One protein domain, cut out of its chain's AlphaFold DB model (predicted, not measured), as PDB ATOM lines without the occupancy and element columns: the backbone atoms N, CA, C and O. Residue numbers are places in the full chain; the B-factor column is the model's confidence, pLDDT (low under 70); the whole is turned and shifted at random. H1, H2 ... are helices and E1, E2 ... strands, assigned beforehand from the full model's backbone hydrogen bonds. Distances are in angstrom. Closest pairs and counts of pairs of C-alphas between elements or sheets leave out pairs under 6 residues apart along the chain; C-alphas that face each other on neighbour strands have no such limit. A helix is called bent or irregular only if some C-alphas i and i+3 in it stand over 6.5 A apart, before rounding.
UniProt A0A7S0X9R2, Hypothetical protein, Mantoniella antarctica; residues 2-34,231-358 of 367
ATOM      1  N   GLU A   2     208.523 228.515 249.911       30.81
ATOM      2  CA  GLU A   2     209.972 228.294 249.853       30.81
ATOM      3  C   GLU A   2     210.593 229.426 249.024       30.81
ATOM      4  O   GLU A   2     210.201 229.638 247.874       30.81
ATOM      5  N   GLY A   3     211.494 230.199 249.637       39.00
ATOM      6  CA  GLY A   3     212.209 231.284 248.971       39.00
ATOM      7  C   GLY A   3     213.010 230.709 247.811       39.00
ATOM      8  O   GLY A   3     213.963 229.960 248.015       39.00
ATOM      9  N   ARG A   4     212.593 230.995 246.578       49.19
ATOM     10  CA  ARG A   4     213.325 230.534 245.401       49.19
ATOM     11  C   ARG A   4     214.697 231.207 245.388       49.19
ATOM     12  O   ARG A   4     214.784 232.416 245.238       49.19
ATOM     13  N   GLY A   5     215.756 230.407 245.480       59.34
ATOM     14  CA  GLY A   5     217.078 230.787 244.982       59.34
ATOM     15  C   GLY A   5     217.971 231.617 245.905       59.34
ATOM     16  O   GLY A   5     218.895 232.242 245.390       59.34
ATOM     17  N   PHE A   6     217.752 231.608 247.225       64.88
ATOM     18  CA  PHE A   6     218.766 232.069 248.179       64.88
ATOM     19  C   PHE A   6     219.444 230.878 248.893       64.88
ATOM     20  O   PHE A   6     218.731 229.995 249.373       64.88
ATOM     21  N   PRO A   7     220.789 230.842 248.996       80.62
ATOM     22  CA  PRO A   7     221.725 231.787 248.385       80.62
ATOM     23  C   PRO A   7     221.695 231.698 246.853       80.62
ATOM     24  O   PRO A   7     221.485 230.626 246.284       80.62
ATOM     25  N   THR A   8     221.909 232.833 246.181       87.56
ATOM     26  CA  THR A   8     222.059 232.855 244.718       87.56
ATOM     27  C   THR A   8     223.243 231.969 244.309       87.56
ATOM     28  O   THR A   8     224.153 231.756 245.116       87.56
ATOM     29  N   PRO A   9     223.312 231.470 243.058       92.25
ATOM     30  CA  PRO A   9     224.416 230.603 242.642       92.25
ATOM     31  C   PRO A   9     225.806 231.210 242.881       92.25
ATOM     32  O   PRO A   9     226.735 230.498 243.264       92.25
ATOM     33  N   TRP A  10     225.960 232.525 242.693       94.06
ATOM     34  CA  TRP A  10     227.230 233.196 242.963       94.06
ATOM     35  C   TRP A  10     227.512 233.334 244.465       94.06
ATOM     36  O   TRP A  10     228.656 233.145 244.875       94.06
ATOM     37  N   ALA A  11     226.494 233.601 245.289       93.75
ATOM     38  CA  ALA A  11     226.656 233.695 246.738       93.75
ATOM     39  C   ALA A  11     227.006 232.324 247.336       93.75
ATOM     40  O   ALA A  11     227.906 232.225 248.165       93.75
ATOM     41  N   ALA A  12     226.386 231.246 246.846       94.44
ATOM     42  CA  ALA A  12     226.749 229.877 247.209       94.44
ATOM     43  C   ALA A  12     228.217 229.564 246.865       94.44
ATOM     44  O   ALA A  12     228.929 228.961 247.666       94.44
ATOM     45  N   ALA A  13     228.695 230.018 245.700       95.50
ATOM     46  CA  ALA A  13     230.097 229.876 245.314       95.50
ATOM     47  C   ALA A  13     231.047 230.681 246.222       95.50
ATOM     48  O   ALA A  13     232.116 230.182 246.572       95.50
ATOM     49  N   ALA A  14     230.653 231.889 246.636       95.50
ATOM     50  CA  ALA A  14     231.421 232.712 247.572       95.50
ATOM     51  C   ALA A  14     231.542 232.050 248.953       95.50
ATOM     52  O   ALA A  14     232.644 231.980 249.496       95.50
ATOM     53  N   ILE A  15     230.439 231.503 249.480       95.06
ATOM     54  CA  ILE A  15     230.416 230.749 250.744       95.06
ATOM     55  C   ILE A  15     231.364 229.550 250.657       95.06
ATOM     56  O   ILE A  15     232.273 229.421 251.473       95.06
ATOM     57  N   ALA A  16     231.221 228.721 249.618       94.81
ATOM     58  CA  ALA A  16     232.064 227.543 249.434       94.81
ATOM     59  C   ALA A  16     233.555 227.899 249.294       94.81
ATOM     60  O   ALA A  16     234.425 227.163 249.767       94.81
ATOM     61  N   LEU A  17     233.874 229.022 248.644       94.88
ATOM     62  CA  LEU A  17     235.245 229.512 248.537       94.88
ATOM     63  C   LEU A  17     235.798 229.937 249.905       94.88
ATOM     64  O   LEU A  17     236.910 229.536 250.250       94.88
ATOM     65  N   ALA A  18     235.030 230.705 250.679       96.19
ATOM     66  CA  ALA A  18     235.424 231.165 252.009       96.19
ATOM     67  C   ALA A  18     235.675 229.993 252.971       96.19
ATOM     68  O   ALA A  18     236.730 229.931 253.606       96.19
ATOM     69  N   GLU A  19     234.760 229.021 253.002       96.19
ATOM     70  CA  GLU A  19     234.874 227.807 253.818       96.19
ATOM     71  C   GLU A  19     236.139 227.014 253.473       96.19
ATOM     72  O   GLU A  19     236.917 226.654 254.357       96.19
ATOM     73  N   ARG A  20     236.407 226.787 252.180       95.56
ATOM     74  CA  ARG A  20     237.602 226.048 251.734       95.56
ATOM     75  C   ARG A  20     238.899 226.788 252.037       95.56
ATOM     76  O   ARG A  20     239.909 226.155 252.343       95.56
ATOM     77  N   ALA A  21     238.885 228.112 251.929       94.81
ATOM     78  CA  ALA A  21     240.033 228.956 252.230       94.81
ATOM     79  C   ALA A  21     240.220 229.209 253.737       94.81
ATOM     80  O   ALA A  21     241.243 229.771 254.115       94.81
ATOM     81  N   HIS A  22     239.283 228.770 254.587       96.50
ATOM     82  CA  HIS A  22     239.265 229.038 256.028       96.50
ATOM     83  C   HIS A  22     239.355 230.540 256.350       96.50
ATOM     84  O   HIS A  22     240.072 230.956 257.262       96.50
ATOM     85  N   VAL A  23     238.629 231.361 255.586       96.56
ATOM     86  CA  VAL A  23     238.517 232.810 255.808       96.56
ATOM     87  C   VAL A  23     237.078 233.185 256.172       96.56
ATOM     88  O   VAL A  23     236.153 232.454 255.812       96.56
ATOM     89  N   PRO A  24     236.863 234.314 256.868       97.06
ATOM     90  CA  PRO A  24     235.520 234.837 257.103       97.06
ATOM     91  C   PRO A  24     234.731 235.007 255.795       97.06
ATOM     92  O   PRO A  24     235.282 235.430 254.778       97.06
ATOM     93  N   ILE A  25     233.443 234.650 255.808       94.69
ATOM     94  CA  ILE A  25     232.588 234.652 254.607       94.69
ATOM     95  C   ILE A  25     232.435 236.067 254.031       94.69
ATOM     96  O   ILE A  25     232.470 236.241 252.814       94.69
ATOM     97  N   ASP A  26     232.324 237.076 254.889       94.31
ATOM     98  CA  ASP A  26     232.241 238.499 254.542       94.31
ATOM     99  C   ASP A  26     233.479 238.985 253.772       94.31
ATOM    100  O   ASP A  26     233.357 239.743 252.812       94.31
ATOM    101  N   HIS A  27     234.669 238.445 254.061       94.81
ATOM    102  CA  HIS A  27     235.877 238.771 253.290       94.81
ATOM    103  C   HIS A  27     235.777 238.361 251.810       94.81
ATOM    104  O   HIS A  27     236.515 238.896 250.978       94.81
ATOM    105  N   VAL A  28     234.892 237.416 251.473       94.88
ATOM    106  CA  VAL A  28     234.632 236.984 250.095       94.88
ATOM    107  C   VAL A  28     233.335 237.586 249.563       94.88
ATOM    108  O   VAL A  28     233.335 238.088 248.446       94.88
ATOM    109  N   ILE A  29     232.235 237.566 250.321       95.12
ATOM    110  CA  ILE A  29     230.927 238.040 249.842       95.12
ATOM    111  C   ILE A  29     230.919 239.551 249.626       95.12
ATOM    112  O   ILE A  29     230.499 239.989 248.553       95.12
ATOM    113  N   THR A  30     231.398 240.349 250.584       95.38
ATOM    114  CA  THR A  30     231.241 241.810 250.538       95.38
ATOM    115  C   THR A  30     231.838 242.446 249.279       95.38
ATOM    116  O   THR A  30     231.147 243.231 248.620       95.38
ATOM    117  N   PRO A  31     233.060 242.085 248.829       96.19
ATOM    118  CA  PRO A  31     233.604 242.600 247.570       96.19
ATOM    119  C   PRO A  31     232.758 242.287 246.324       96.19
ATOM    120  O   PRO A  31     232.859 243.006 245.329       96.19
ATOM    121  N   TRP A  32     231.955 241.220 246.350       96.69
ATOM    122  CA  TRP A  32     231.076 240.800 245.249       96.69
ATOM    123  C   TRP A  32     229.626 241.277 245.396       96.69
ATOM    124  O   TRP A  32     228.896 241.276 244.404       96.69
ATOM    125  N   ALA A  33     229.220 241.680 246.602       94.88
ATOM    126  CA  ALA A  33     227.887 242.184 246.918       94.88
ATOM    127  C   ALA A  33     227.761 243.708 246.745       94.88
ATOM    128  O   ALA A  33     226.692 244.191 246.365       94.88
ATOM    129  N   LEU A  34     228.832 244.463 247.017       95.38
ATOM    130  CA  LEU A  34     228.841 245.925 246.933       95.38
ATOM    131  C   LEU A  34     228.768 246.417 245.486       95.38
ATOM    132  O   LEU A  34     229.582 246.027 244.656       95.38
ATOM    133  N   PRO A 231     205.050 248.321 239.475       75.62
ATOM    134  CA  PRO A 231     206.423 248.006 239.085       75.62
ATOM    135  C   PRO A 231     206.604 247.933 237.559       75.62
ATOM    136  O   PRO A 231     207.650 248.315 237.047       75.62
ATOM    137  N   TRP A 232     205.559 247.569 236.804       73.31
ATOM    138  CA  TRP A 232     205.572 247.557 235.330       73.31
ATOM    139  C   TRP A 232     205.637 248.945 234.675       73.31
ATOM    140  O   TRP A 232     205.764 249.054 233.457       73.31
ATOM    141  N   THR A 233     205.514 250.024 235.452       78.75
ATOM    142  CA  THR A 233     205.720 251.389 234.939       78.75
ATOM    143  C   THR A 233     207.190 251.686 234.661       78.75
ATOM    144  O   THR A 233     207.492 252.696 234.032       78.75
ATOM    145  N   LEU A 234     208.095 250.802 235.078       82.88
ATOM    146  CA  LEU A 234     209.508 250.832 234.747       82.88
ATOM    147  C   LEU A 234     209.874 249.523 234.041       82.88
ATOM    148  O   LEU A 234     209.935 248.468 234.668       82.88
ATOM    149  N   HIS A 235     210.161 249.590 232.744       83.56
ATOM    150  CA  HIS A 235     210.785 248.484 232.031       83.56
ATOM    151  C   HIS A 235     212.214 248.317 232.554       83.56
ATOM    152  O   HIS A 235     213.104 249.125 232.265       83.56
ATOM    153  N   ASN A 236     212.399 247.284 233.369       81.38
ATOM    154  CA  ASN A 236     213.611 247.016 234.119       81.38
ATOM    155  C   ASN A 236     214.200 245.677 233.685       81.38
ATOM    156  O   ASN A 236     213.665 244.622 234.016       81.38
ATOM    157  N   SER A 237     215.322 245.727 232.982       83.19
ATOM    158  CA  SER A 237     216.064 244.543 232.579       83.19
ATOM    159  C   SER A 237     217.572 244.800 232.662       83.19
ATOM    160  O   SER A 237     218.033 245.940 232.823       83.19
ATOM    161  N   TYR A 238     218.355 243.725 232.631       91.12
ATOM    162  CA  TYR A 238     219.813 243.767 232.703       91.12
ATOM    163  C   TYR A 238     220.408 242.535 232.016       91.12
ATOM    164  O   TYR A 238     219.755 241.503 231.883       91.12
ATOM    165  N   ALA A 239     221.664 242.644 231.582       93.69
ATOM    166  CA  ALA A 239     222.302 241.630 230.742       93.69
ATOM    167  C   ALA A 239     222.611 240.302 231.458       93.69
ATOM    168  O   ALA A 239     222.884 239.309 230.789       93.69
ATOM    169  N   ASN A 240     222.603 240.299 232.796       93.75
ATOM    170  CA  ASN A 240     222.952 239.163 233.656       93.75
ATOM    171  C   ASN A 240     224.210 238.403 233.182       93.75
ATOM    172  O   ASN A 240     224.175 237.212 232.877       93.75
ATOM    173  N   THR A 241     225.323 239.121 233.048       96.50
ATOM    174  CA  THR A 241     226.588 238.589 232.540       96.50
ATOM    175  C   THR A 241     227.789 239.263 233.202       96.50
ATOM    176  O   THR A 241     227.698 240.413 233.633       96.50
ATOM    177  N   ASP A 242     228.913 238.554 233.270       96.50
ATOM    178  CA  ASP A 242     230.239 239.074 233.615       96.50
ATOM    179  C   ASP A 242     231.104 239.385 232.371       96.50
ATOM    180  O   ASP A 242     232.239 239.841 232.510       96.50
ATOM    181  N   ASP A 243     230.570 239.193 231.156       96.94
ATOM    182  CA  ASP A 243     231.231 239.511 229.884       96.94
ATOM    183  C   ASP A 243     230.845 240.923 229.384       96.94
ATOM    184  O   ASP A 243     229.692 241.155 228.995       96.94
ATOM    185  N   PRO A 244     231.803 241.872 229.303       96.25
ATOM    186  CA  PRO A 244     231.563 243.205 228.753       96.25
ATOM    187  C   PRO A 244     230.953 243.200 227.346       96.25
ATOM    188  O   PRO A 244     230.089 244.024 227.049       96.25
ATOM    189  N   ALA A 245     231.362 242.280 226.469       95.31
ATOM    190  CA  ALA A 245     230.857 242.230 225.097       95.31
ATOM    191  C   ALA A 245     229.399 241.752 225.042       95.31
ATOM    192  O   ALA A 245     228.606 242.261 224.244       95.31
ATOM    193  N   ALA A 246     229.030 240.797 225.898       95.94
ATOM    194  CA  ALA A 246     227.647 240.367 226.056       95.94
ATOM    195  C   ALA A 246     226.768 241.492 226.621       95.94
ATOM    196  O   ALA A 246     225.697 241.739 226.068       95.94
ATOM    197  N   MET A 247     227.247 242.229 227.630       97.12
ATOM    198  CA  MET A 247     226.540 243.390 228.183       97.12
ATOM    199  C   MET A 247     226.295 244.469 227.119       97.12
ATOM    200  O   MET A 247     225.182 244.980 227.004       97.12
ATOM    201  N   VAL A 248     227.307 244.785 226.302       95.81
ATOM    202  CA  VAL A 248     227.164 245.736 225.188       95.81
ATOM    203  C   VAL A 248     226.089 245.271 224.210       95.81
ATOM    204  O   VAL A 248     225.182 246.047 223.923       95.81
ATOM    205  N   ARG A 249     226.167 244.032 223.698       94.44
ATOM    206  CA  ARG A 249     225.174 243.509 222.736       94.44
ATOM    207  C   ARG A 249     223.764 243.559 223.306       94.44
ATOM    208  O   ARG A 249     222.859 244.056 222.645       94.44
ATOM    209  N   TYR A 250     223.601 243.112 224.548       94.44
ATOM    210  CA  TYR A 250     222.318 243.161 225.232       94.44
ATOM    211  C   TYR A 250     221.760 244.589 225.263       94.44
ATOM    212  O   TYR A 250     220.635 244.834 224.838       94.44
ATOM    213  N   ASN A 251     222.570 245.562 225.688       94.56
ATOM    214  CA  ASN A 251     222.134 246.953 225.768       94.56
ATOM    215  C   ASN A 251     221.897 247.584 224.386       94.56
ATOM    216  O   ASN A 251     221.015 248.428 224.258       94.56
ATOM    217  N   GLN A 252     222.594 247.154 223.328       92.62
ATOM    218  CA  GLN A 252     222.265 247.544 221.948       92.62
ATOM    219  C   GLN A 252     220.859 247.077 221.553       92.62
ATOM    220  O   GLN A 252     220.082 247.853 220.996       92.62
ATOM    221  N   GLU A 253     220.497 245.839 221.889       90.25
ATOM    222  CA  GLU A 253     219.162 245.294 221.632       90.25
ATOM    223  C   GLU A 253     218.079 246.025 222.436       90.25
ATOM    224  O   GLU A 253     217.018 246.334 221.884       90.25
ATOM    225  N   GLN A 254     218.360 246.370 223.699       89.88
ATOM    226  CA  GLN A 254     217.453 247.170 224.530       89.88
ATOM    227  C   GLN A 254     217.215 248.561 223.922       89.88
ATOM    228  O   GLN A 254     216.068 248.990 223.793       89.88
ATOM    229  N   VAL A 255     218.271 249.242 223.464       90.62
ATOM    230  CA  VAL A 255     218.153 250.551 222.797       90.62
ATOM    231  C   VAL A 255     217.374 250.448 221.485       90.62
ATOM    232  O   VAL A 255     216.530 251.300 221.207       90.62
ATOM    233  N   ALA A 256     217.599 249.398 220.693       87.62
ATOM    234  CA  ALA A 256     216.842 249.164 219.465       87.62
ATOM    235  C   ALA A 256     215.347 248.936 219.747       87.62
ATOM    236  O   ALA A 256     214.500 249.451 219.017       87.62
ATOM    237  N   ALA A 257     215.021 248.178 220.800       83.69
ATOM    238  CA  ALA A 257     213.645 247.931 221.227       83.69
ATOM    239  C   ALA A 257     212.957 249.212 221.718       83.69
ATOM    240  O   ALA A 257     211.815 249.482 221.345       83.69
ATOM    241  N   PHE A 258     213.665 250.029 222.499       85.06
ATOM    242  CA  PHE A 258     213.175 251.330 222.945       85.06
ATOM    243  C   PHE A 258     212.916 252.273 221.761       85.06
ATOM    244  O   PHE A 258     211.833 252.846 221.643       85.06
ATOM    245  N   GLY A 259     213.877 252.388 220.840       80.62
ATOM    246  CA  GLY A 259     213.788 253.276 219.679       80.62
ATOM    247  C   GLY A 259     212.713 252.887 218.661       80.62
ATOM    248  O   GLY A 259     212.187 253.760 217.973       80.62
ATOM    249  N   SER A 260     212.354 251.604 218.561       75.00
ATOM    250  CA  SER A 260     211.284 251.132 217.670       75.00
ATOM    251  C   SER A 260     209.880 251.238 218.274       75.00
ATOM    252  O   SER A 260     208.914 250.874 217.604       75.00
ATOM    253  N   GLY A 261     209.754 251.697 219.525       68.44
ATOM    254  CA  GLY A 261     208.498 251.644 220.278       68.44
ATOM    255  C   GLY A 261     208.041 250.215 220.598       68.44
ATOM    256  O   GLY A 261     206.886 250.017 220.956       68.44
ATOM    257  N   GLY A 262     208.929 249.225 220.437       51.25
ATOM    258  CA  GLY A 262     208.647 247.794 220.556       51.25
ATOM    259  C   GLY A 262     209.264 247.138 221.792       51.25
ATOM    260  O   GLY A 262     209.572 245.948 221.747       51.25
ATOM    261  N   GLY A 263     209.517 247.897 222.859       52.91
ATOM    262  CA  GLY A 263     209.875 247.317 224.154       52.91
ATOM    263  C   GLY A 263     208.686 246.571 224.761       52.91
ATOM    264  O   GLY A 263     207.544 246.965 224.540       52.91
ATOM    265  N   ASP A 264     208.945 245.552 225.579       51.09
ATOM    266  CA  ASP A 264     207.912 244.791 226.309       51.09
ATOM    267  C   ASP A 264     207.243 245.622 227.434       51.09
ATOM    268  O   ASP A 264     206.560 245.099 228.311       51.09
ATOM    269  N   GLY A 265     207.457 246.943 227.431       51.44
ATOM    270  CA  GLY A 265     206.895 247.891 228.379       51.44
ATOM    271  C   GLY A 265     205.526 248.402 227.939       51.44
ATOM    272  O   GLY A 265     205.266 248.656 226.763       51.44
ATOM    273  N   VAL A 266     204.644 248.616 228.911       58.12
ATOM    274  CA  VAL A 266     203.335 249.242 228.683       58.12
ATOM    275  C   VAL A 266     203.541 250.663 228.126       58.12
ATOM    276  O   VAL A 266     204.417 251.378 228.627       58.12
ATOM    277  N   PRO A 267     202.760 251.125 227.127       59.06
ATOM    278  CA  PRO A 267     202.816 252.509 226.665       59.06
ATOM    279  C   PRO A 267     202.721 253.508 227.831       59.06
ATOM    280  O   PRO A 267     201.766 253.473 228.608       59.06
ATOM    281  N   GLY A 268     203.708 254.401 227.948       67.88
ATOM    282  CA  GLY A 268     203.829 255.347 229.068       67.88
ATOM    283  C   GLY A 268     204.724 254.882 230.225       67.88
ATOM    284  O   GLY A 268     204.838 255.610 231.208       67.88
ATOM    285  N   SER A 269     205.365 253.713 230.114       76.56
ATOM    286  CA  SER A 269     206.413 253.262 231.039       76.56
ATOM    287  C   SER A 269     207.751 253.976 230.807       76.56
ATOM    288  O   SER A 269     208.062 254.440 229.708       76.56
ATOM    289  N   LEU A 270     208.554 254.059 231.866       85.69
ATOM    290  CA  LEU A 270     209.952 254.462 231.828       85.69
ATOM    291  C   LEU A 270     210.809 253.286 231.365       85.69
ATOM    292  O   LEU A 270     210.661 252.171 231.855       85.69
ATOM    293  N   PHE A 271     211.752 253.538 230.466       87.88
ATOM    294  CA  PHE A 271     212.698 252.537 229.993       87.88
ATOM    295  C   PHE A 271     214.049 252.689 230.689       87.88
ATOM    296  O   PHE A 271     214.686 253.746 230.585       87.88
ATOM    297  N   LYS A 272     214.501 251.642 231.382       91.75
ATOM    298  CA  LYS A 272     215.817 251.598 232.020       91.75
ATOM    299  C   LYS A 272     216.795 250.764 231.202       91.75
ATOM    300  O   LYS A 272     216.495 249.631 230.840       91.75
ATOM    301  N   VAL A 273     217.994 251.302 231.004       93.06
ATOM    302  CA  VAL A 273     219.179 250.540 230.601       93.06
ATOM    303  C   VAL A 273     220.092 250.384 231.807       93.06
ATOM    304  O   VAL A 273     220.492 251.373 232.425       93.06
ATOM    305  N   SER A 274     220.425 249.136 232.125       95.00
ATOM    306  CA  SER A 274     221.364 248.791 233.192       95.00
ATOM    307  C   SER A 274     222.744 248.541 232.583       95.00
ATOM    308  O   SER A 274     222.963 247.556 231.873       95.00
ATOM    309  N   TRP A 275     223.681 249.448 232.837       96.88
ATOM    310  CA  TRP A 275     225.080 249.322 232.441       96.88
ATOM    311  C   TRP A 275     225.899 248.760 233.601       96.88
ATOM    312  O   TRP A 275     226.680 249.456 234.249       96.88
ATOM    313  N   THR A 276     225.646 247.492 233.897       95.38
ATOM    314  CA  THR A 276     226.211 246.778 235.042       95.38
ATOM    315  C   THR A 276     226.629 245.386 234.604       95.38
ATOM    316  O   THR A 276     225.842 244.674 233.971       95.38
ATOM    317  N   LEU A 277     227.836 244.973 234.980       96.94
ATOM    318  CA  LEU A 277     228.211 243.562 234.951       96.94
ATOM    319  C   LEU A 277     227.729 242.902 236.237       96.94
ATOM    320  O   LEU A 277     227.786 243.502 237.300       96.94
ATOM    321  N   THR A 278     227.253 241.668 236.148       93.81
ATOM    322  CA  THR A 278     226.698 240.941 237.295       93.81
ATOM    323  C   THR A 278     227.598 239.784 237.682       93.81
ATOM    324  O   THR A 278     228.012 239.010 236.815       93.81
ATOM    325  N   THR A 279     227.836 239.627 238.980       94.88
ATOM    326  CA  THR A 279     228.617 238.528 239.552       94.88
ATOM    327  C   THR A 279     228.071 237.165 239.118       94.88
ATOM    328  O   THR A 279     226.912 236.843 239.382       94.88
ATOM    329  N   GLN A 280     228.913 236.338 238.493       96.06
ATOM    330  CA  GLN A 280     228.596 234.942 238.185       96.06
ATOM    331  C   GLN A 280     229.346 234.010 239.138       96.06
ATOM    332  O   GLN A 280     230.442 234.320 239.606       96.06
ATOM    333  N   ALA A 281     228.790 232.821 239.389       96.12
ATOM    334  CA  ALA A 281     229.438 231.811 240.231       96.12
ATOM    335  C   ALA A 281     230.863 231.488 239.756       96.12
ATOM    336  O   ALA A 281     231.788 231.397 240.559       96.12
ATOM    337  N   ARG A 282     231.051 231.395 238.435       95.94
ATOM    338  CA  ARG A 282     232.365 231.196 237.821       95.94
ATOM    339  C   ARG A 282     233.333 232.337 238.144       95.94
ATOM    340  O   ARG A 282     234.450 232.051 238.560       95.94
ATOM    341  N   THR A 283     232.906 233.593 238.002       95.88
ATOM    342  CA  THR A 283     233.743 234.771 238.283       95.88
ATOM    343  C   THR A 283     234.256 234.755 239.721       95.88
ATOM    344  O   THR A 283     235.430 235.023 239.961       95.88
ATOM    345  N   VAL A 284     233.392 234.384 240.674       96.75
ATOM    346  CA  VAL A 284     233.756 234.265 242.091       96.75
ATOM    347  C   VAL A 284     234.785 233.156 242.305       96.75
ATOM    348  O   VAL A 284     235.786 233.377 242.978       96.75
ATOM    349  N   LEU A 285     234.591 231.975 241.712       95.62
ATOM    350  CA  LEU A 285     235.533 230.858 241.860       95.62
ATOM    351  C   LEU A 285     236.894 231.154 241.216       95.62
ATOM    352  O   LEU A 285     237.933 230.838 241.789       95.62
ATOM    353  N   GLU A 286     236.903 231.787 240.045       95.50
ATOM    354  CA  GLU A 286     238.129 232.165 239.336       95.50
ATOM    355  C   GLU A 286     238.831 233.371 239.977       95.50
ATOM    356  O   GLU A 286     240.001 233.623 239.686       95.50
ATOM    357  N   SER A 287     238.182 234.067 240.917       95.25
ATOM    358  CA  SER A 287     238.757 235.201 241.645       95.25
ATOM    359  C   SER A 287     239.993 234.853 242.471       95.25
ATOM    360  O   SER A 287     240.690 235.750 242.923       95.25
ATOM    361  N   VAL A 288     240.353 233.583 242.651       91.88
ATOM    362  CA  VAL A 288     241.641 233.205 243.260       91.88
ATOM    363  C   VAL A 288     242.819 233.358 242.291       91.88
ATOM    364  O   VAL A 288     243.958 233.533 242.717       91.88
ATOM    365  N   LEU A 289     242.567 233.369 240.979       94.12
ATOM    366  CA  LEU A 289     243.599 233.427 239.944       94.12
ATOM    367  C   LEU A 289     244.145 234.857 239.776       94.12
ATOM    368  O   LEU A 289     243.349 235.798 239.750       94.12
ATOM    369  N   PRO A 290     245.469 235.071 239.623       91.81
ATOM    370  CA  PRO A 290     246.083 236.405 239.686       91.81
ATOM    371  C   PRO A 290     245.487 237.477 238.758       91.81
ATOM    372  O   PRO A 290     245.371 238.626 239.165       91.81
ATOM    373  N   SER A 291     245.084 237.112 237.539       92.25
ATOM    374  CA  SER A 291     244.575 238.039 236.514       92.25
ATOM    375  C   SER A 291     243.054 238.249 236.529       92.25
ATOM    376  O   SER A 291     242.525 239.007 235.711       92.25
ATOM    377  N   HIS A 292     242.332 237.562 237.415       95.19
ATOM    378  CA  HIS A 292     240.872 237.621 237.459       95.19
ATOM    379  C   HIS A 292     240.389 238.686 238.449       95.19
ATOM    380  O   HIS A 292     241.072 238.934 239.451       95.19
ATOM    381  N   PRO A 293     239.223 239.315 238.193       96.69
ATOM    382  CA  PRO A 293     238.661 240.293 239.110       96.69
ATOM    383  C   PRO A 293     238.428 239.669 240.485       96.69
ATOM    384  O   PRO A 293     238.007 238.519 240.597       96.69
ATOM    385  N   LYS A 294     238.716 240.442 241.529       96.19
ATOM    386  CA  LYS A 294     238.569 240.048 242.938       96.19
ATOM    387  C   LYS A 294     237.310 240.619 243.587       96.19
ATOM    388  O   LYS A 294     237.042 240.345 244.750       96.19
ATOM    389  N   SER A 295     236.593 241.469 242.863       97.00
ATOM    390  CA  SER A 295     235.426 242.192 243.349       97.00
ATOM    391  C   SER A 295     234.550 242.632 242.187       97.00
ATOM    392  O   SER A 295     235.012 242.736 241.041       97.00
ATOM    393  N   LEU A 296     233.304 242.982 242.500       97.12
ATOM    394  CA  LEU A 296     232.385 243.571 241.537       97.12
ATOM    395  C   LEU A 296     232.908 244.917 241.018       97.12
ATOM    396  O   LEU A 296     232.760 245.212 239.838       97.12
ATOM    397  N   LEU A 297     233.631 245.682 241.845       96.94
ATOM    398  CA  LEU A 297     234.306 246.918 241.424       96.94
ATOM    399  C   LEU A 297     235.324 246.668 240.304       96.94
ATOM    400  O   LEU A 297     235.314 247.361 239.285       96.94
ATOM    401  N   GLN A 298     236.193 245.668 240.469       96.81
ATOM    402  CA  GLN A 298     237.191 245.329 239.451       96.81
ATOM    403  C   GLN A 298     236.552 244.743 238.189       96.81
ATOM    404  O   GLN A 298     237.046 244.982 237.087       96.81
ATOM    405  N   LEU A 299     235.462 243.985 238.336       97.00
ATOM    406  CA  LEU A 299     234.698 243.484 237.200       97.00
ATOM    407  C   LEU A 299     234.066 244.651 236.428       97.00
ATOM    408  O   LEU A 299     234.292 244.782 235.225       97.00
ATOM    409  N   ASN A 300     233.348 245.535 237.124       96.12
ATOM    410  CA  ASN A 300     232.631 246.663 236.536       96.12
ATOM    411  C   ASN A 300     233.560 247.651 235.815       96.12
ATOM    412  O   ASN A 300     233.183 248.197 234.780       96.12
ATOM    413  N   ALA A 301     234.805 247.812 236.276       95.62
ATOM    414  CA  ALA A 301     235.810 248.631 235.595       95.62
ATOM    415  C   ALA A 301     236.029 248.227 234.121       95.62
ATOM    416  O   ALA A 301     236.365 249.075 233.297       95.62
ATOM    417  N   ARG A 302     235.795 246.956 233.760       95.31
ATOM    418  CA  ARG A 302     235.866 246.482 232.366       95.31
ATOM    419  C   ARG A 302     234.704 246.995 231.511       95.31
ATOM    420  O   ARG A 302     234.897 247.294 230.338       95.31
ATOM    421  N   GLY A 303     233.506 247.088 232.091       94.62
ATOM    422  CA  GLY A 303     232.310 247.602 231.422       94.62
ATOM    423  C   GLY A 303     232.275 249.129 231.346       94.62
ATOM    424  O   GLY A 303     231.828 249.685 230.344       94.62
ATOM    425  N   GLU A 304     232.785 249.821 232.365       94.38
ATOM    426  CA  GLU A 304     232.786 251.290 232.437       94.38
ATOM    427  C   GLU A 304     233.533 251.937 231.256       94.38
ATOM    428  O   GLU A 304     233.054 252.904 230.665       94.38
ATOM    429  N   LEU A 305     234.652 251.344 230.827       94.25
ATOM    430  CA  LEU A 305     235.454 251.823 229.689       94.25
ATOM    431  C   LEU A 305     234.673 251.848 228.365       94.25
ATOM    432  O   LEU A 305     235.050 252.550 227.427       94.25
ATOM    433  N   LEU A 306     233.576 251.093 228.287       96.62
ATOM    434  CA  LEU A 306     232.756 250.944 227.091       96.62
ATOM    435  C   LEU A 306     231.517 251.853 227.097       96.62
ATOM    436  O   LEU A 306     230.888 252.004 226.051       96.62
ATOM    437  N   LEU A 307     231.175 252.487 228.228       96.81
ATOM    438  CA  LEU A 307     229.945 253.274 228.365       96.81
ATOM    439  C   LEU A 307     229.931 254.506 227.451       96.81
ATOM    440  O   LEU A 307     228.960 254.741 226.731       96.81
ATOM    441  N   ALA A 308     231.005 255.298 227.467       95.94
ATOM    442  CA  ALA A 308     231.090 256.497 226.637       95.94
ATOM    443  C   ALA A 308     231.110 256.167 225.127       95.94
ATOM    444  O   ALA A 308     230.260 256.710 224.420       95.94
ATOM    445  N   PRO A 309     231.945 255.225 224.630       95.94
ATOM    446  CA  PRO A 309     231.890 254.793 223.231       95.94
ATOM    447  C   PRO A 309     230.520 254.250 222.804       95.94
ATOM    448  O   PRO A 309     230.053 254.533 221.701       95.94
ATOM    449  N   PHE A 310     229.845 253.490 223.673       95.94
ATOM    450  CA  PHE A 310     228.488 253.010 223.413       95.94
ATOM    451  C   PHE A 310     227.499 254.166 223.240       95.94
ATOM    452  O   PHE A 310     226.723 254.177 222.282       95.94
ATOM    453  N   ALA A 311     227.540 255.157 224.131       95.50
ATOM    454  CA  ALA A 311     226.664 256.318 224.053       95.50
ATOM    455  C   ALA A 311     226.952 257.182 222.820       95.50
ATOM    456  O   ALA A 311     226.016 257.631 222.165       95.50
ATOM    457  N   GLU A 312     228.221 257.390 222.471       94.94
ATOM    458  CA  GLU A 312     228.622 258.103 221.253       94.94
ATOM    459  C   GLU A 312     228.077 257.415 219.999       94.94
ATOM    460  O   GLU A 312     227.492 258.074 219.139       94.94
ATOM    461  N   ALA A 313     228.182 256.087 219.930       94.19
ATOM    462  CA  ALA A 313     227.627 255.314 218.827       94.19
ATOM    463  C   ALA A 313     226.091 255.393 218.770       94.19
ATOM    464  O   ALA A 313     225.524 255.565 217.687       94.19
ATOM    465  N   ALA A 314     225.412 255.336 219.921       93.25
ATOM    466  CA  ALA A 314     223.963 255.515 219.999       93.25
ATOM    467  C   ALA A 314     223.533 256.911 219.521       93.25
ATOM    468  O   ALA A 314     222.626 257.025 218.694       93.25
ATOM    469  N   MET A 315     224.224 257.965 219.966       93.62
ATOM    470  CA  MET A 315     223.965 259.344 219.545       93.62
ATOM    471  C   MET A 315     224.205 259.539 218.046       93.62
ATOM    472  O   MET A 315     223.375 260.154 217.376       93.62
ATOM    473  N   ALA A 316     225.288 258.977 217.499       93.06
ATOM    474  CA  ALA A 316     225.583 259.016 216.065       93.06
ATOM    475  C   ALA A 316     224.502 258.311 215.228       93.06
ATOM    476  O   ALA A 316     224.197 258.741 214.118       93.06
ATOM    477  N   ALA A 317     223.873 257.271 215.780       91.69
ATOM    478  CA  ALA A 317     222.732 256.586 215.178       91.69
ATOM    479  C   ALA A 317     221.380 257.301 215.402       91.69
ATOM    480  O   ALA A 317     220.338 256.772 215.000       91.69
ATOM    481  N   GLY A 318     221.368 258.475 216.046       91.81
ATOM    482  CA  GLY A 318     220.152 259.222 216.378       91.81
ATOM    483  C   GLY A 318     219.321 258.600 217.504       91.81
ATOM    484  O   GLY A 318     218.164 258.975 217.686       91.81
ATOM    485  N   CYS A 319     219.876 257.650 218.259       90.62
ATOM    486  CA  CYS A 319     219.170 256.900 219.291       90.62
ATOM    487  C   CYS A 319     219.380 257.500 220.684       90.62
ATOM    488  O   CYS A 319     220.504 257.761 221.111       90.62
ATOM    489  N   ARG A 320     218.284 257.628 221.437       88.12
ATOM    490  CA  ARG A 320     218.341 257.754 222.897       88.12
ATOM    491  C   ARG A 320     218.463 256.361 223.496       88.12
ATOM    492  O   ARG A 320     217.873 255.422 222.974       88.12
ATOM    493  N   VAL A 321     219.197 256.235 224.597       89.31
ATOM    494  CA  VAL A 321     219.437 254.919 225.211       89.31
ATOM    495  C   VAL A 321     218.307 254.468 226.144       89.31
ATOM    496  O   VAL A 321     218.211 253.293 226.452       89.31
ATOM    497  N   GLY A 322     217.444 255.381 226.589       90.81
ATOM    498  CA  GLY A 322     216.348 255.103 227.516       90.81
ATOM    499  C   GLY A 322     215.936 256.360 228.281       90.81
ATOM    500  O   GLY A 322     216.424 257.456 227.995       90.81
ATOM    501  N   ASN A 323     215.054 256.200 229.268       91.19
ATOM    502  CA  ASN A 323     214.711 257.247 230.234       91.19
ATOM    503  C   ASN A 323     215.650 257.233 231.448       91.19
ATOM    504  O   ASN A 323     215.921 258.282 232.026       91.19
ATOM    505  N   VAL A 324     216.142 256.050 231.824       94.44
ATOM    506  CA  VAL A 324     217.043 255.838 232.960       94.44
ATOM    507  C   VAL A 324     218.275 255.067 232.489       94.44
ATOM    508  O   VAL A 324     218.150 254.039 231.831       94.44
ATOM    509  N   LEU A 325     219.460 255.553 232.859       96.06
ATOM    510  CA  LEU A 325     220.726 254.828 232.749       96.06
ATOM    511  C   LEU A 325     221.203 254.511 234.169       96.06
ATOM    512  O   LEU A 325     221.551 255.427 234.914       96.06
ATOM    513  N   ALA A 326     221.189 253.234 234.542       96.56
ATOM    514  CA  ALA A 326     221.671 252.759 235.836       96.56
ATOM    515  C   ALA A 326     223.081 252.180 235.696       96.56
ATOM    516  O   ALA A 326     223.363 251.497 234.712       96.56
ATOM    517  N   VAL A 327     223.951 252.455 236.667       97.50
ATOM    518  CA  VAL A 327     225.356 252.020 236.674       97.50
ATOM    519  C   VAL A 327     225.781 251.592 238.071       97.50
ATOM    520  O   VAL A 327     225.283 252.131 239.063       97.50
ATOM    521  N   ASP A 328     226.769 250.709 238.136       97.12
ATOM    522  CA  ASP A 328     227.506 250.426 239.364       97.12
ATOM    523  C   ASP A 328     228.686 251.395 239.516       97.12
ATOM    524  O   ASP A 328     229.273 251.858 238.535       97.12
ATOM    525  N   PHE A 329     229.036 251.699 240.766       97.19
ATOM    526  CA  PHE A 329     230.156 252.550 241.171       97.19
ATOM    527  C   PHE A 329     230.143 253.929 240.502       97.19
ATOM    528  O   PHE A 329     231.114 254.371 239.881       97.19
ATOM    529  N   GLY A 330     229.034 254.651 240.677       94.00
ATOM    530  CA  GLY A 330     228.775 255.924 240.003       94.00
ATOM    531  C   GLY A 330     229.844 257.008 240.208       94.00
ATOM    532  O   GLY A 330     230.012 257.866 239.345       94.00
ATOM    533  N   SER A 331     230.611 256.958 241.302       92.88
ATOM    534  CA  SER A 331     231.702 257.906 241.593       92.88
ATOM    535  C   SER A 331     232.833 257.892 240.564       92.88
ATOM    536  O   SER A 331     233.471 258.921 240.345       92.88
ATOM    537  N   THR A 332     233.075 256.749 239.922       90.94
ATOM    538  CA  THR A 332     234.105 256.581 238.889       90.94
ATOM    539  C   THR A 332     233.524 256.531 237.479       90.94
ATOM    540  O   THR A 332     234.274 256.371 236.520       90.94
ATOM    541  N   SER A 333     232.202 256.655 237.343       94.25
ATOM    542  CA  SER A 333     231.508 256.444 236.077       94.25
ATOM    543  C   SER A 333     231.346 257.723 235.251       94.25
ATOM    544  O   SER A 333     231.113 258.821 235.762       94.25
ATOM    545  N   ALA A 334     231.380 257.575 233.929       95.69
ATOM    546  CA  ALA A 334     231.009 258.597 232.961       95.69
ATOM    547  C   ALA A 334     229.488 258.824 232.863       95.69
ATOM    548  O   ALA A 334     229.064 259.721 232.126       95.69
ATOM    549  N   ALA A 335     228.666 258.052 233.582       96.69
ATOM    550  CA  ALA A 335     227.210 258.008 233.444       96.69
ATOM    551  C   ALA A 335     226.523 259.376 233.457       96.69
ATOM    552  O   ALA A 335     225.726 259.662 232.568       96.69
ATOM    553  N   VAL A 336     226.849 260.261 234.407       97.06
ATOM    554  CA  VAL A 336     226.212 261.592 234.492       97.06
ATOM    555  C   VAL A 336     226.553 262.451 233.271       97.06
ATOM    556  O   VAL A 336     225.683 263.130 232.721       97.06
ATOM    557  N   ARG A 337     227.807 262.407 232.802       97.38
ATOM    558  CA  ARG A 337     228.239 263.115 231.586       97.38
ATOM    559  C   ARG A 337     227.530 262.557 230.352       97.38
ATOM    560  O   ARG A 337     227.014 263.331 229.549       97.38
ATOM    561  N   VAL A 338     227.474 261.232 230.232       97.31
ATOM    562  CA  VAL A 338     226.799 260.515 229.143       97.31
ATOM    563  C   VAL A 338     225.303 260.833 229.113       97.31
ATOM    564  O   VAL A 338     224.783 261.226 228.071       97.31
ATOM    565  N   ALA A 339     224.618 260.760 230.254       96.44
ATOM    566  CA  ALA A 339     223.197 261.073 230.367       96.44
ATOM    567  C   ALA A 339     222.891 262.521 229.951       96.44
ATOM    568  O   ALA A 339     221.920 262.775 229.239       96.44
ATOM    569  N   ARG A 340     223.744 263.484 230.327       96.06
ATOM    570  CA  ARG A 340     223.607 264.884 229.891       96.06
ATOM    571  C   ARG A 340     223.779 265.044 228.380       96.06
ATOM    572  O   ARG A 340     222.991 265.762 227.771       96.06
ATOM    573  N   ALA A 341     224.757 264.368 227.779       95.94
ATOM    574  CA  ALA A 341     224.964 264.401 226.330       95.94
ATOM    575  C   ALA A 341     223.757 263.825 225.570       95.94
ATOM    576  O   ALA A 341     223.251 264.451 224.641       95.94
ATOM    577  N   LEU A 342     223.222 262.693 226.033       94.00
ATOM    578  CA  LEU A 342     222.012 262.080 225.480       94.00
ATOM    579  C   LEU A 342     220.784 262.993 225.612       94.00
ATOM    580  O   LEU A 342     219.970 263.088 224.693       94.00
ATOM    581  N   ASN A 343     220.655 263.716 226.727       93.25
ATOM    582  CA  ASN A 343     219.575 264.687 226.917       93.25
ATOM    583  C   ASN A 343     219.696 265.910 225.995       93.25
ATOM    584  O   ASN A 343     218.669 266.478 225.630       93.25
ATOM    585  N   ALA A 344     220.907 266.279 225.564       94.44
ATOM    586  CA  ALA A 344     221.145 267.387 224.634       94.44
ATOM    587  C   ALA A 344     220.825 267.051 223.164       94.44
ATOM    588  O   ALA A 344     220.835 267.943 222.315       94.44
ATOM    589  N   MET A 345     220.527 265.787 222.842       92.12
ATOM    590  CA  MET A 345     220.112 265.401 221.492       92.12
ATOM    591  C   MET A 345     218.812 266.112 221.074       92.12
ATOM    592  O   MET A 345     217.900 266.242 221.902       92.12
ATOM    593  N   PRO A 346     218.654 266.486 219.788       89.56
ATOM    594  CA  PRO A 346     217.402 267.036 219.274       89.56
ATOM    595  C   PRO A 346     216.212 266.098 219.515       89.56
ATOM    596  O   PRO A 346     216.331 264.877 219.407       89.56
ATOM    597  N   LEU A 347     215.033 266.657 219.801       81.31
ATOM    598  CA  LEU A 347     213.797 265.867 219.918       81.31
ATOM    599  C   LEU A 347     213.379 265.230 218.583       81.31
ATOM    600  O   LEU A 347     212.699 264.214 218.583       81.31
ATOM    601  N   SER A 348     213.816 265.802 217.458       83.12
ATOM    602  CA  SER A 348     213.578 265.287 216.105       83.12
ATOM    603  C   SER A 348     214.541 264.171 215.682       83.12
ATOM    604  O   SER A 348     214.477 263.726 214.537       83.12
ATOM    605  N   ALA A 349     215.484 263.770 216.541       85.00
ATOM    606  CA  ALA A 349     216.414 262.692 216.227       85.00
ATOM    607  C   ALA A 349     215.657 261.361 216.121       85.00
ATOM    608  O   ALA A 349     214.971 260.952 217.056       85.00
ATOM    609  N   ASN A 350     215.801 260.691 214.979       84.75
ATOM    610  CA  ASN A 350     215.189 259.392 214.732       84.75
ATOM    611  C   ASN A 350     216.231 258.293 214.919       84.75
ATOM    612  O   ASN A 350     217.263 258.297 214.246       84.75
ATOM    613  N   CYS A 351     215.934 257.336 215.795       87.69
ATOM    614  CA  CYS A 351     216.808 256.192 216.010       87.69
ATOM    615  C   CYS A 351     216.839 255.305 214.759       87.69
ATOM    616  O   CYS A 351     215.806 254.818 214.296       87.69
ATOM    617  N   THR A 352     218.032 255.096 214.207       88.06
ATOM    618  CA  THR A 352     218.240 254.269 213.004       88.06
ATOM    619  C   THR A 352     218.578 252.814 213.323       88.06
ATOM    620  O   THR A 352     218.566 251.968 212.428       88.06
ATOM    621  N   LEU A 353     218.833 252.499 214.596       82.81
ATOM    622  CA  LEU A 353     219.139 251.145 215.037       82.81
ATOM    623  C   LEU A 353     217.900 250.246 214.922       82.81
ATOM    624  O   LEU A 353     216.801 250.608 215.343       82.81
ATOM    625  N   ARG A 354     218.078 249.048 214.363       78.38
ATOM    626  CA  ARG A 354     217.044 248.006 214.284       78.38
ATOM    627  C   ARG A 354     217.490 246.794 215.093       78.38
ATOM    628  O   ARG A 354     218.687 246.540 215.197       78.38
ATOM    629  N   ARG A 355     216.539 246.025 215.636       70.12
ATOM    630  CA  ARG A 355     216.849 244.747 216.302       70.12
ATOM    631  C   ARG A 355     217.683 243.862 215.365       70.12
ATOM    632  O   ARG A 355     217.364 243.755 214.184       70.12
ATOM    633  N   GLY A 356     218.746 243.259 215.896       65.44
ATOM    634  CA  GLY A 356     219.690 242.434 215.133       65.44
ATOM    635  C   GLY A 356     220.773 243.210 214.370       65.44
ATOM    636  O   GLY A 356     221.666 242.583 213.804       65.44
ATOM    637  N   LEU A 357     220.739 244.549 214.366       62.12
ATOM    638  CA  LEU A 357     221.855 245.387 213.923       62.12
ATOM    639  C   LEU A 357     222.607 245.910 215.147       62.12
ATOM    640  O   LEU A 357     222.003 246.456 216.066       62.12
ATOM    641  N   ASN A 358     223.930 245.776 215.129       64.31
ATOM    642  CA  ASN A 358     224.793 246.345 216.159       64.31
ATOM    643  C   ASN A 358     225.248 247.739 215.722       64.31
ATOM    644  O   ASN A 358     225.422 247.989 214.524       64.31
TER     645      ASN A 358
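Overview. This is residues 2 to 34 and 231 to 358 of the 367 residues of the protein "Hypothetical protein" of Mantoniella antarctica (UniProt A0A7S0X9R2). An elongated molecule with two ends: at one, a small parallel sheet of E1, E2 and E3 with H3 over one face, and at the other, a helical head of the hairpin H1 and H2 with H4. The bent helix H5 runs from the head, at H2, to the sheet end, where its arm H5b is side by side with H6. The printed part has 161 residues, with six named helices and three named strands in the order H1 H2 E1 H3 E2 H4 H5 E3 H6, and is mostly helix. It is only just compact, close to loose, with a radius of gyration of the C-alphas of 17.8 A, and spans 60 by 37 by 27 A.

Along the chain. Start at C-alpha 270, (209.952, 254.462, 231.828), where E2, residues 270 to 275, begins and runs 16.0 A. E1 is residues 234 to 236, and E3 is residues 324 to 327. Look next at H3, residues 244 to 259, 22.4 A long. H5, residues 296 to 316, was assigned as one helix by its hydrogen bonds but is bent: C-alphas 305 and 308 are 7.1 A apart. Its arms are H5a, residues 296 to 305, 14.8 A, and H5b, residues 308 to 316, 12.2 A. H6 is residues 335 to 343, ending at C-alpha 343, (219.575, 264.687, 226.917). For the head, find C-alpha 9 at (224.416, 230.603, 242.642): H1, residues 9 to 21, runs 18.4 A; H2 is residues 26 to 33 and H4 residues 281 to 286.

Arrangement. In the sheet, E2 is the inner strand, parallel to E1, with N 235 and O 270 at 2.8 A, and to E3, with N 275 and O 326 at 2.8 A. E1, H3, E2 and E2, H4 H5, E3 are strand-helix-strand units, parallel neighbour strands with helices between, both with right-handed crossovers. H3 lies over E2 at a height over the sheet of 8.9 A; their closest C-alphas, Asn 251 and Val 273, are 6.7 A apart. H6 only grazes the sheet and touches H5b, C-alphas 308 and 338 being closest at 6.4 A, at a shallow tilt of 5 degrees. H5a touches H2, C-alphas 296 and 32 being closest at 4.8 A. H1 and H2 are a helical hairpin, with C-alphas 14 and 29 closest at 5.8 A. H4 touches H1, C-alphas 281 and 10 being closest at 3.8 A. Every O i to N i+4 pair is within hydrogen-bond range in H1, H3, H4, H5b and H6, but 2 of 4 in H2 and 3 of 6 in H5a.

Size, cuts and confidence. The C-alphas farthest apart, of His 22 and Ser 348, are 59.7 A apart. Residues 35 to 230 are not printed, and C-alphas 34 and 231 are 23.8 A apart across this cut. Of the links printed whole, none is long. Residues 344 to 358 hold no named element. Look for pLDDT under 70 at residues 2 to 6, 261 to 268 and 356 to 358.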